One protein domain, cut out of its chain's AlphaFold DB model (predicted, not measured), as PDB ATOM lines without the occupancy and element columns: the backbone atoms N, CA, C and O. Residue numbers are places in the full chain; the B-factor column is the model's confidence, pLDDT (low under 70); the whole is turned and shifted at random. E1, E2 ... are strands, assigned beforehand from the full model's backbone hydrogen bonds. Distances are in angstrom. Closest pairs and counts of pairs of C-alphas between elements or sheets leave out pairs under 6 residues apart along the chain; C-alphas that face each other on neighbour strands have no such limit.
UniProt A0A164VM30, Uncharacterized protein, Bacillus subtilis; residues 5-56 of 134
ATOM      1  N   TYR A   5     138.868 147.930 116.486       95.44
ATOM      2  CA  TYR A   5     138.740 148.123 115.048       95.44
ATOM      3  C   TYR A   5     137.591 147.282 114.509       95.44
ATOM      4  O   TYR A   5     137.121 146.345 115.155       95.44
ATOM      5  N   ARG A   6     137.146 147.627 113.311       97.44
ATOM      6  CA  ARG A   6     136.305 146.769 112.490       97.44
ATOM      7  C   ARG A   6     136.740 146.877 111.040       97.44
ATOM      8  O   ARG A   6     137.357 147.867 110.645       97.44
ATOM      9  N   VAL A   7     136.440 145.854 110.261       98.38
ATOM     10  CA  VAL A   7     136.788 145.791 108.846       98.38
ATOM     11  C   VAL A   7     135.548 145.416 108.062       98.38
ATOM     12  O   VAL A   7     134.929 144.394 108.341       98.38
ATOM     13  N   TRP A   8     135.217 146.233 107.073       98.50
ATOM     14  CA  TRP A   8     134.311 145.849 106.004       98.50
ATOM     15  C   TRP A   8     135.127 145.139 104.925       98.50
ATOM     16  O   TRP A   8     136.123 145.699 104.461       98.50
ATOM     17  N   ASP A   9     134.755 143.917 104.549       97.88
ATOM     18  CA  ASP A   9     135.484 143.134 103.536       97.88
ATOM     19  C   ASP A   9     134.946 143.306 102.101       97.88
ATOM     20  O   ASP A   9     135.578 142.853 101.142       97.88
ATOM     21  N   GLY A  10     133.828 144.017 101.946       97.25
ATOM     22  CA  GLY A  10     133.077 144.139 100.696       97.25
ATOM     23  C   GLY A  10     131.691 143.491 100.750       97.25
ATOM     24  O   GLY A  10     130.849 143.831  99.921       97.25
ATOM     25  N   GLU A  11     131.447 142.610 101.720       96.56
ATOM     26  CA  GLU A  11     130.211 141.832 101.873       96.56
ATOM     27  C   GLU A  11     129.685 141.833 103.317       96.56
ATOM     28  O   GLU A  11     128.475 141.931 103.536       96.56
ATOM     29  N   GLN A  12     130.575 141.745 104.307       96.75
ATOM     30  CA  GLN A  12     130.243 141.712 105.724       96.75
ATOM     31  C   GLN A  12     131.217 142.519 106.594       96.75
ATOM     32  O   GLN A  12     132.356 142.825 106.237       96.75
ATOM     33  N   MET A  13     130.741 142.863 107.792       98.00
ATOM     34  CA  MET A  13     131.540 143.519 108.822       98.00
ATOM     35  C   MET A  13     132.204 142.485 109.737       98.00
ATOM     36  O   MET A  13     131.584 141.501 110.142       98.00
ATOM     37  N   HIS A  14     133.455 142.751 110.094       97.44
ATOM     38  CA  HIS A  14     134.268 141.978 111.024       97.44
ATOM     39  C   HIS A  14     134.716 142.848 112.188       97.44
ATOM     40  O   HIS A  14     135.264 143.926 111.961       97.44
ATOM     41  N   TYR A  15     134.549 142.376 113.418       96.31
ATOM     42  CA  TYR A  15     134.913 143.123 114.619       96.31
ATOM     43  C   TYR A  15     136.205 142.590 115.239       96.31
ATOM     44  O   TYR A  15     136.555 141.421 115.101       96.31
ATOM     45  N   TRP A  16     136.961 143.468 115.900       94.31
ATOM     46  CA  TRP A  16     138.252 143.125 116.509       94.31
ATOM     47  C   TRP A  16     138.179 142.016 117.567       94.31
ATOM     48  O   TRP A  16     139.200 141.390 117.849       94.31
ATOM     49  N   ASP A  17     137.011 141.822 118.177       93.25
ATOM     50  CA  ASP A  17     136.722 140.821 119.200       93.25
ATOM     51  C   ASP A  17     136.045 139.557 118.648       93.25
ATOM     52  O   ASP A  17     135.778 138.628 119.413       93.25
ATOM     53  N   ASP A  18     135.827 139.476 117.332       95.06
ATOM     54  CA  ASP A  18     135.401 138.243 116.681       95.06
ATOM     55  C   ASP A  18     136.464 137.147 116.860       95.06
ATOM     56  O   ASP A  18     137.665 137.343 116.634       95.06
ATOM     57  N   GLU A  19     136.013 135.941 117.201       93.75
ATOM     58  CA  GLU A  19     136.905 134.820 117.482       93.75
ATOM     59  C   GLU A  19     137.828 134.495 116.293       93.75
ATOM     60  O   GLU A  19     137.406 134.353 115.139       93.75
ATOM     61  N   GLY A  20     139.122 134.366 116.596       93.56
ATOM     62  CA  GLY A  20     140.150 133.988 115.632       93.56
ATOM     63  C   GLY A  20     140.543 135.083 114.639       93.56
ATOM     64  O   GLY A  20     141.326 134.784 113.738       93.56
ATOM     65  N   LEU A  21     140.047 136.322 114.757       95.12
ATOM     66  CA  LEU A  21     140.463 137.424 113.886       95.12
ATOM     67  C   LEU A  21     141.760 138.099 114.344       95.12
ATOM     68  O   LEU A  21     142.043 138.268 115.527       95.12
ATOM     69  N   SER A  22     142.575 138.490 113.365       94.31
ATOM     70  CA  SER A  22     143.842 139.179 113.582       94.31
ATOM     71  C   SER A  22     144.104 140.186 112.469       94.31
ATOM     72  O   SER A  22     144.164 139.831 111.289       94.31
ATOM     73  N   LEU A  23     144.281 141.449 112.851       96.44
ATOM     74  CA  LEU A  23     144.678 142.527 111.955       96.44
ATOM     75  C   LEU A  23     146.196 142.708 111.984       96.44
ATOM     76  O   LEU A  23     146.801 142.875 113.043       96.44
ATOM     77  N   ILE A  24     146.807 142.734 110.803       95.75
ATOM     78  CA  ILE A  24     148.225 143.040 110.615       95.75
ATOM     79  C   ILE A  24     148.320 144.359 109.859       95.75
ATOM     80  O   ILE A  24     147.766 144.464 108.770       95.75
ATOM     81  N   ILE A  25     149.046 145.337 110.407       96.00
ATOM     82  CA  ILE A  25     149.325 146.626 109.760       96.00
ATOM     83  C   ILE A  25     150.836 146.743 109.550       96.00
ATOM     84  O   ILE A  25     151.620 146.583 110.486       96.00
ATOM     85  N   LYS A  26     151.252 147.001 108.313       96.25
ATOM     86  CA  LYS A  26     152.648 147.228 107.931       96.25
ATOM     87  C   LYS A  26     153.017 148.703 108.114       96.25
ATOM     88  O   LYS A  26     152.159 149.578 108.158       96.25
ATOM     89  N   SER A  27     154.314 149.001 108.161       94.69
ATOM     90  CA  SER A  27     154.821 150.373 108.336       94.69
ATOM     91  C   SER A  27     154.419 151.344 107.219       94.69
ATOM     92  O   SER A  27     154.392 152.548 107.445       94.69
ATOM     93  N   ASN A  28     154.104 150.833 106.027       94.75
ATOM     94  CA  ASN A  28     153.621 151.618 104.891       94.75
ATOM     95  C   ASN A  28     152.099 151.864 104.920       94.75
ATOM     96  O   ASN A  28     151.574 152.453 103.982       94.75
ATOM     97  N   GLY A  29     151.394 151.407 105.960       93.12
ATOM     98  CA  GLY A  29     149.944 151.540 106.090       93.12
ATOM     99  C   GLY A  29     149.136 150.427 105.420       93.12
ATOM    100  O   GLY A  29     147.925 150.372 105.628       93.12
ATOM    101  N   ASP A  30     149.775 149.511 104.680       97.56
ATOM    102  CA  ASP A  30     149.082 148.324 104.179       97.56
ATOM    103  C   ASP A  30     148.588 147.485 105.349       97.56
ATOM    104  O   ASP A  30     149.311 147.264 106.327       97.56
ATOM    105  N   TRP A  31     147.388 146.945 105.214       97.75
ATOM    106  CA  TRP A  31     146.794 146.118 106.244       97.75
ATOM    107  C   TRP A  31     146.211 144.840 105.655       97.75
ATOM    108  O   TRP A  31     145.840 144.774 104.485       97.75
ATOM    109  N   THR A  32     146.162 143.793 106.469       98.31
ATOM    110  CA  THR A  32     145.529 142.520 106.127       98.31
ATOM    111  C   THR A  32     144.783 142.012 107.342       98.31
ATOM    112  O   THR A  32     145.375 141.864 108.413       98.31
ATOM    113  N   LEU A  33     143.502 141.718 107.167       98.12
ATOM    114  CA  LEU A  33     142.720 140.968 108.131       98.12
ATOM    115  C   LEU A  33     142.888 139.474 107.849       98.12
ATOM    116  O   LEU A  33     142.761 139.026 106.708       98.12
ATOM    117  N   LYS A  34     143.174 138.692 108.886       97.38
ATOM    118  CA  LYS A  34     143.294 137.236 108.814       97.38
ATOM    119  C   LYS A  34     142.388 136.573 109.834       97.38
ATOM    120  O   LYS A  34     142.168 137.134 110.904       97.38
ATOM    121  N   ARG A  35     141.936 135.360 109.528       95.88
ATOM    122  CA  ARG A  35     141.178 134.503 110.441       95.88
ATOM    123  C   ARG A  35     141.919 133.197 110.684       95.88
ATOM    124  O   ARG A  35     142.454 132.604 109.749       95.88
ATOM    125  N   LEU A  36     141.945 132.752 111.934       95.06
ATOM    126  CA  LEU A  36     142.436 131.437 112.311       95.06
ATOM    127  C   LEU A  36     141.409 130.387 111.888       95.06
ATOM    128  O   LEU A  36     140.277 130.387 112.365       95.06
ATOM    129  N   TYR A  37     141.817 129.498 110.992       90.81
ATOM    130  CA  TYR A  37     141.064 128.310 110.632       90.81
ATOM    131  C   TYR A  37     141.894 127.092 111.016       90.81
ATOM    132  O   TYR A  37     143.011 126.939 110.521       90.81
ATOM    133  N   THR A  38     141.352 126.281 111.929       88.00
ATOM    134  CA  THR A  38     142.070 125.221 112.651       88.00
ATOM    135  C   THR A  38     143.359 125.747 113.290       88.00
ATOM    136  O   THR A  38     143.293 126.325 114.368       88.00
ATOM    137  N   ASP A  39     144.493 125.653 112.598       89.69
ATOM    138  CA  ASP A  39     145.820 126.060 113.082       89.69
ATOM    139  C   ASP A  39     146.536 127.037 112.127       89.69
ATOM    140  O   ASP A  39     147.725 127.320 112.279       89.69
ATOM    141  N   VAL A  40     145.834 127.548 111.107       92.56
ATOM    142  CA  VAL A  40     146.415 128.398 110.059       92.56
ATOM    143  C   VAL A  40     145.671 129.725 109.956       92.56
ATOM    144  O   VAL A  40     144.448 129.767 109.852       92.56
ATOM    145  N   LEU A  41     146.420 130.833 109.939       93.44
ATOM    146  CA  LEU A  41     145.875 132.159 109.636       93.44
ATOM    147  C   LEU A  41     145.689 132.329 108.126       93.44
ATOM    148  O   LEU A  41     146.666 132.461 107.382       93.44
ATOM    149  N   VAL A  42     144.435 132.395 107.692       94.94
ATOM    150  CA  VAL A  42     144.041 132.605 106.295       94.94
ATOM    151  C   VAL A  42     143.656 134.078 106.091       94.94
ATOM    152  O   VAL A  42     142.960 134.634 106.945       94.94
ATOM    153  N   PRO A  43     144.106 134.748 105.011       96.06
ATOM    154  CA  PRO A  43     143.640 136.093 104.675       96.06
ATOM    155  C   PRO A  43     142.125 136.131 104.463       96.06
ATOM    156  O   PRO A  43     141.584 135.305 103.735       96.06
ATOM    157  N   VAL A  44     141.470 137.101 105.096       97.00
ATOM    158  CA  VAL A  44     140.064 137.447 104.853       97.00
ATOM    159  C   VAL A  44     140.009 138.525 103.777       97.00
ATOM    160  O   VAL A  44     139.413 138.334 102.727       97.00
ATOM    161  N   VAL A  45     140.700 139.641 104.018       98.25
ATOM    162  CA  VAL A  45     140.759 140.787 103.107       98.25
ATOM    163  C   VAL A  45     141.991 141.639 103.415       98.25
ATOM    164  O   VAL A  45     142.535 141.583 104.520       98.25
ATOM    165  N   ASP A  46     142.456 142.421 102.447       97.88
ATOM    166  CA  ASP A  46     143.582 143.337 102.615       97.88
ATOM    167  C   ASP A  46     143.329 144.699 101.962       97.88
ATOM    168  O   ASP A  46     142.348 144.902 101.242       97.88
ATOM    169  N   SER A  47     144.245 145.633 102.218       97.62
ATOM    170  CA  SER A  47     144.190 147.017 101.750       97.62
ATOM    171  C   SER A  47     144.212 147.190 100.226       97.62
ATOM    172  O   SER A  47     144.002 148.303  99.750       97.62
ATOM    173  N   THR A  48     144.461 146.133  99.444       97.44
ATOM    174  CA  THR A  48     144.394 146.177  97.975       97.44
ATOM    175  C   THR A  48     142.978 145.953  97.438       97.44
ATOM    176  O   THR A  48     142.689 146.340  96.299       97.44
ATOM    177  N   ASN A  49     142.069 145.390  98.247       97.75
ATOM    178  CA  ASN A  49     140.657 145.280  97.898       97.75
ATOM    179  C   ASN A  49     139.989 146.661  97.989       97.75
ATOM    180  O   ASN A  49     139.809 147.221  99.066       97.75
ATOM    181  N   ARG A  50     139.575 147.199  96.836       96.56
ATOM    182  CA  ARG A  50     138.961 148.536  96.726       96.56
ATOM    183  C   ARG A  50     137.596 148.659  97.400       96.56
ATOM    184  O   ARG A  50     137.164 149.779  97.650       96.56
ATOM    185  N   ASN A  51     136.930 147.538  97.661       96.62
ATOM    186  CA  ASN A  51     135.643 147.508  98.347       96.62
ATOM    187  C   ASN A  51     135.799 147.325  99.859       96.62
ATOM    188  O   ASN A  51     134.794 147.321 100.560       96.62
ATOM    189  N   ALA A  52     137.027 147.159 100.358       98.06
ATOM    190  CA  ALA A  52     137.296 146.907 101.761       98.06
ATOM    191  C   ALA A  52     137.697 148.180 102.507       98.06
ATOM    192  O   ALA A  52     138.321 149.086 101.949       98.06
ATOM    193  N   ALA A  53     137.381 148.232 103.798       97.94
ATOM    194  CA  ALA A  53     137.701 149.373 104.642       97.94
ATOM    195  C   ALA A  53     138.047 148.952 106.069       97.94
ATOM    196  O   ALA A  53     137.271 148.266 106.731       97.94
ATOM    197  N   LEU A  54     139.193 149.427 106.561       97.56
ATOM    198  CA  LEU A  54     139.576 149.359 107.969       97.56
ATOM    199  C   LEU A  54     139.074 150.613 108.690       97.56
ATOM    200  O   LEU A  54     139.380 151.730 108.282       97.56
ATOM    201  N   MET A  55     138.348 150.418 109.785       96.94
ATOM    202  CA  MET A  55     137.788 151.480 110.616       96.94
ATOM    203  C   MET A  55     138.241 151.311 112.059       96.94
ATOM    204  O   MET A  55     138.147 150.227 112.638       96.94
ATOM    205  N   TRP A  56     138.695 152.402 112.666       95.81
ATOM    206  CA  TRP A  56     139.053 152.420 114.079       95.81
ATOM    207  C   TRP A  56     137.826 152.598 114.958       95.81
ATOM    208  O   TRP A  56     136.809 153.129 114.526       95.81
TER     209      TRP A  56
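AT A GLANCE: This is residues 5 to 56 of the 134 residues of an uncharacterized protein of Bacillus subtilis (UniProt A0A164VM30). Two small three-stranded sheets lie face to face as a sandwich, the strands of one crossing those of the other at 82 degrees. One layer is a short sheet of E2, E1 and E6, built from the two ends of the printed part; the other is a longer, strongly twisted sheet of E3, E4 and E5, folded from consecutive strands. The printed part has 52 residues, with six named strands in the order E1 to E6 and no named helix; the class is all strand. The sheet orders are E2 - E1 - E6 and E3 - E4 - E5, both antiparallel throughout. The whole is compact, with a radius of gyration of the C-alphas of 10.4 A, and spans 28 by 24 by 18 A.

HOW THE PARTS SIT: E1, residues 5 to 8, is the inner strand of the first sheet. E2, residues 13 to 15, forms a hairpin with E1; N 7 and O 14 are within hydrogen-bond range at 2.8 A. On the other side of E1 is E6, residues 53 to 56, antiparallel to it at 161 degrees between directions; N 6 and O 55 are 2.9 A apart. In the second sheet, E3, residues 21 to 25, forms a hairpin with E4, residues 31 to 37, where N 22 and O 34 are 2.8 A apart. E4 forms another hairpin with E5, residues 40 to 46, at 145 degrees between directions, and N 37 and O 40 are 2.9 A apart. E3, E4 and E5 make a meander, each strand the antiparallel neighbour of the one before. Between the two sheets of the sandwich, the closest C-alphas of E1 and E4 are those of Val 7 and Leu 33, 7.7 A apart. The closest C-alphas of E2 and E3 are those of Tyr 15 and Leu 21, at 8.0 A. E4 and E6 are only just apart, with their closest C-alphas at 8.1 A.

IN THESE COORDINATES: E1 begins at C-alpha 5, at (138.740, 148.123, 115.048), and E2 follows after residues 9 to 12. E3 measures 13.4 A from first to last C-alpha. E4 is 19.2 A long and begins at C-alpha 31, at (146.794, 146.118, 106.244); E5 is 16.9 A long. E6 is 10.0 A long and ends at C-alpha 56, at (139.053, 152.420, 114.079).

THE WHOLE: The two C-alphas farthest apart are those of Asn 28 and Thr 38, at 29.8 A, while those of Tyr 5 and Trp 56 are 4.4 A apart. The printed part has no cut. The chain changes sheet at the tight link E2 to E3 and at the short link E5 to E6; no link is long. Mean pLDDT of the printed part is 95.9, and no printed residue is under 70.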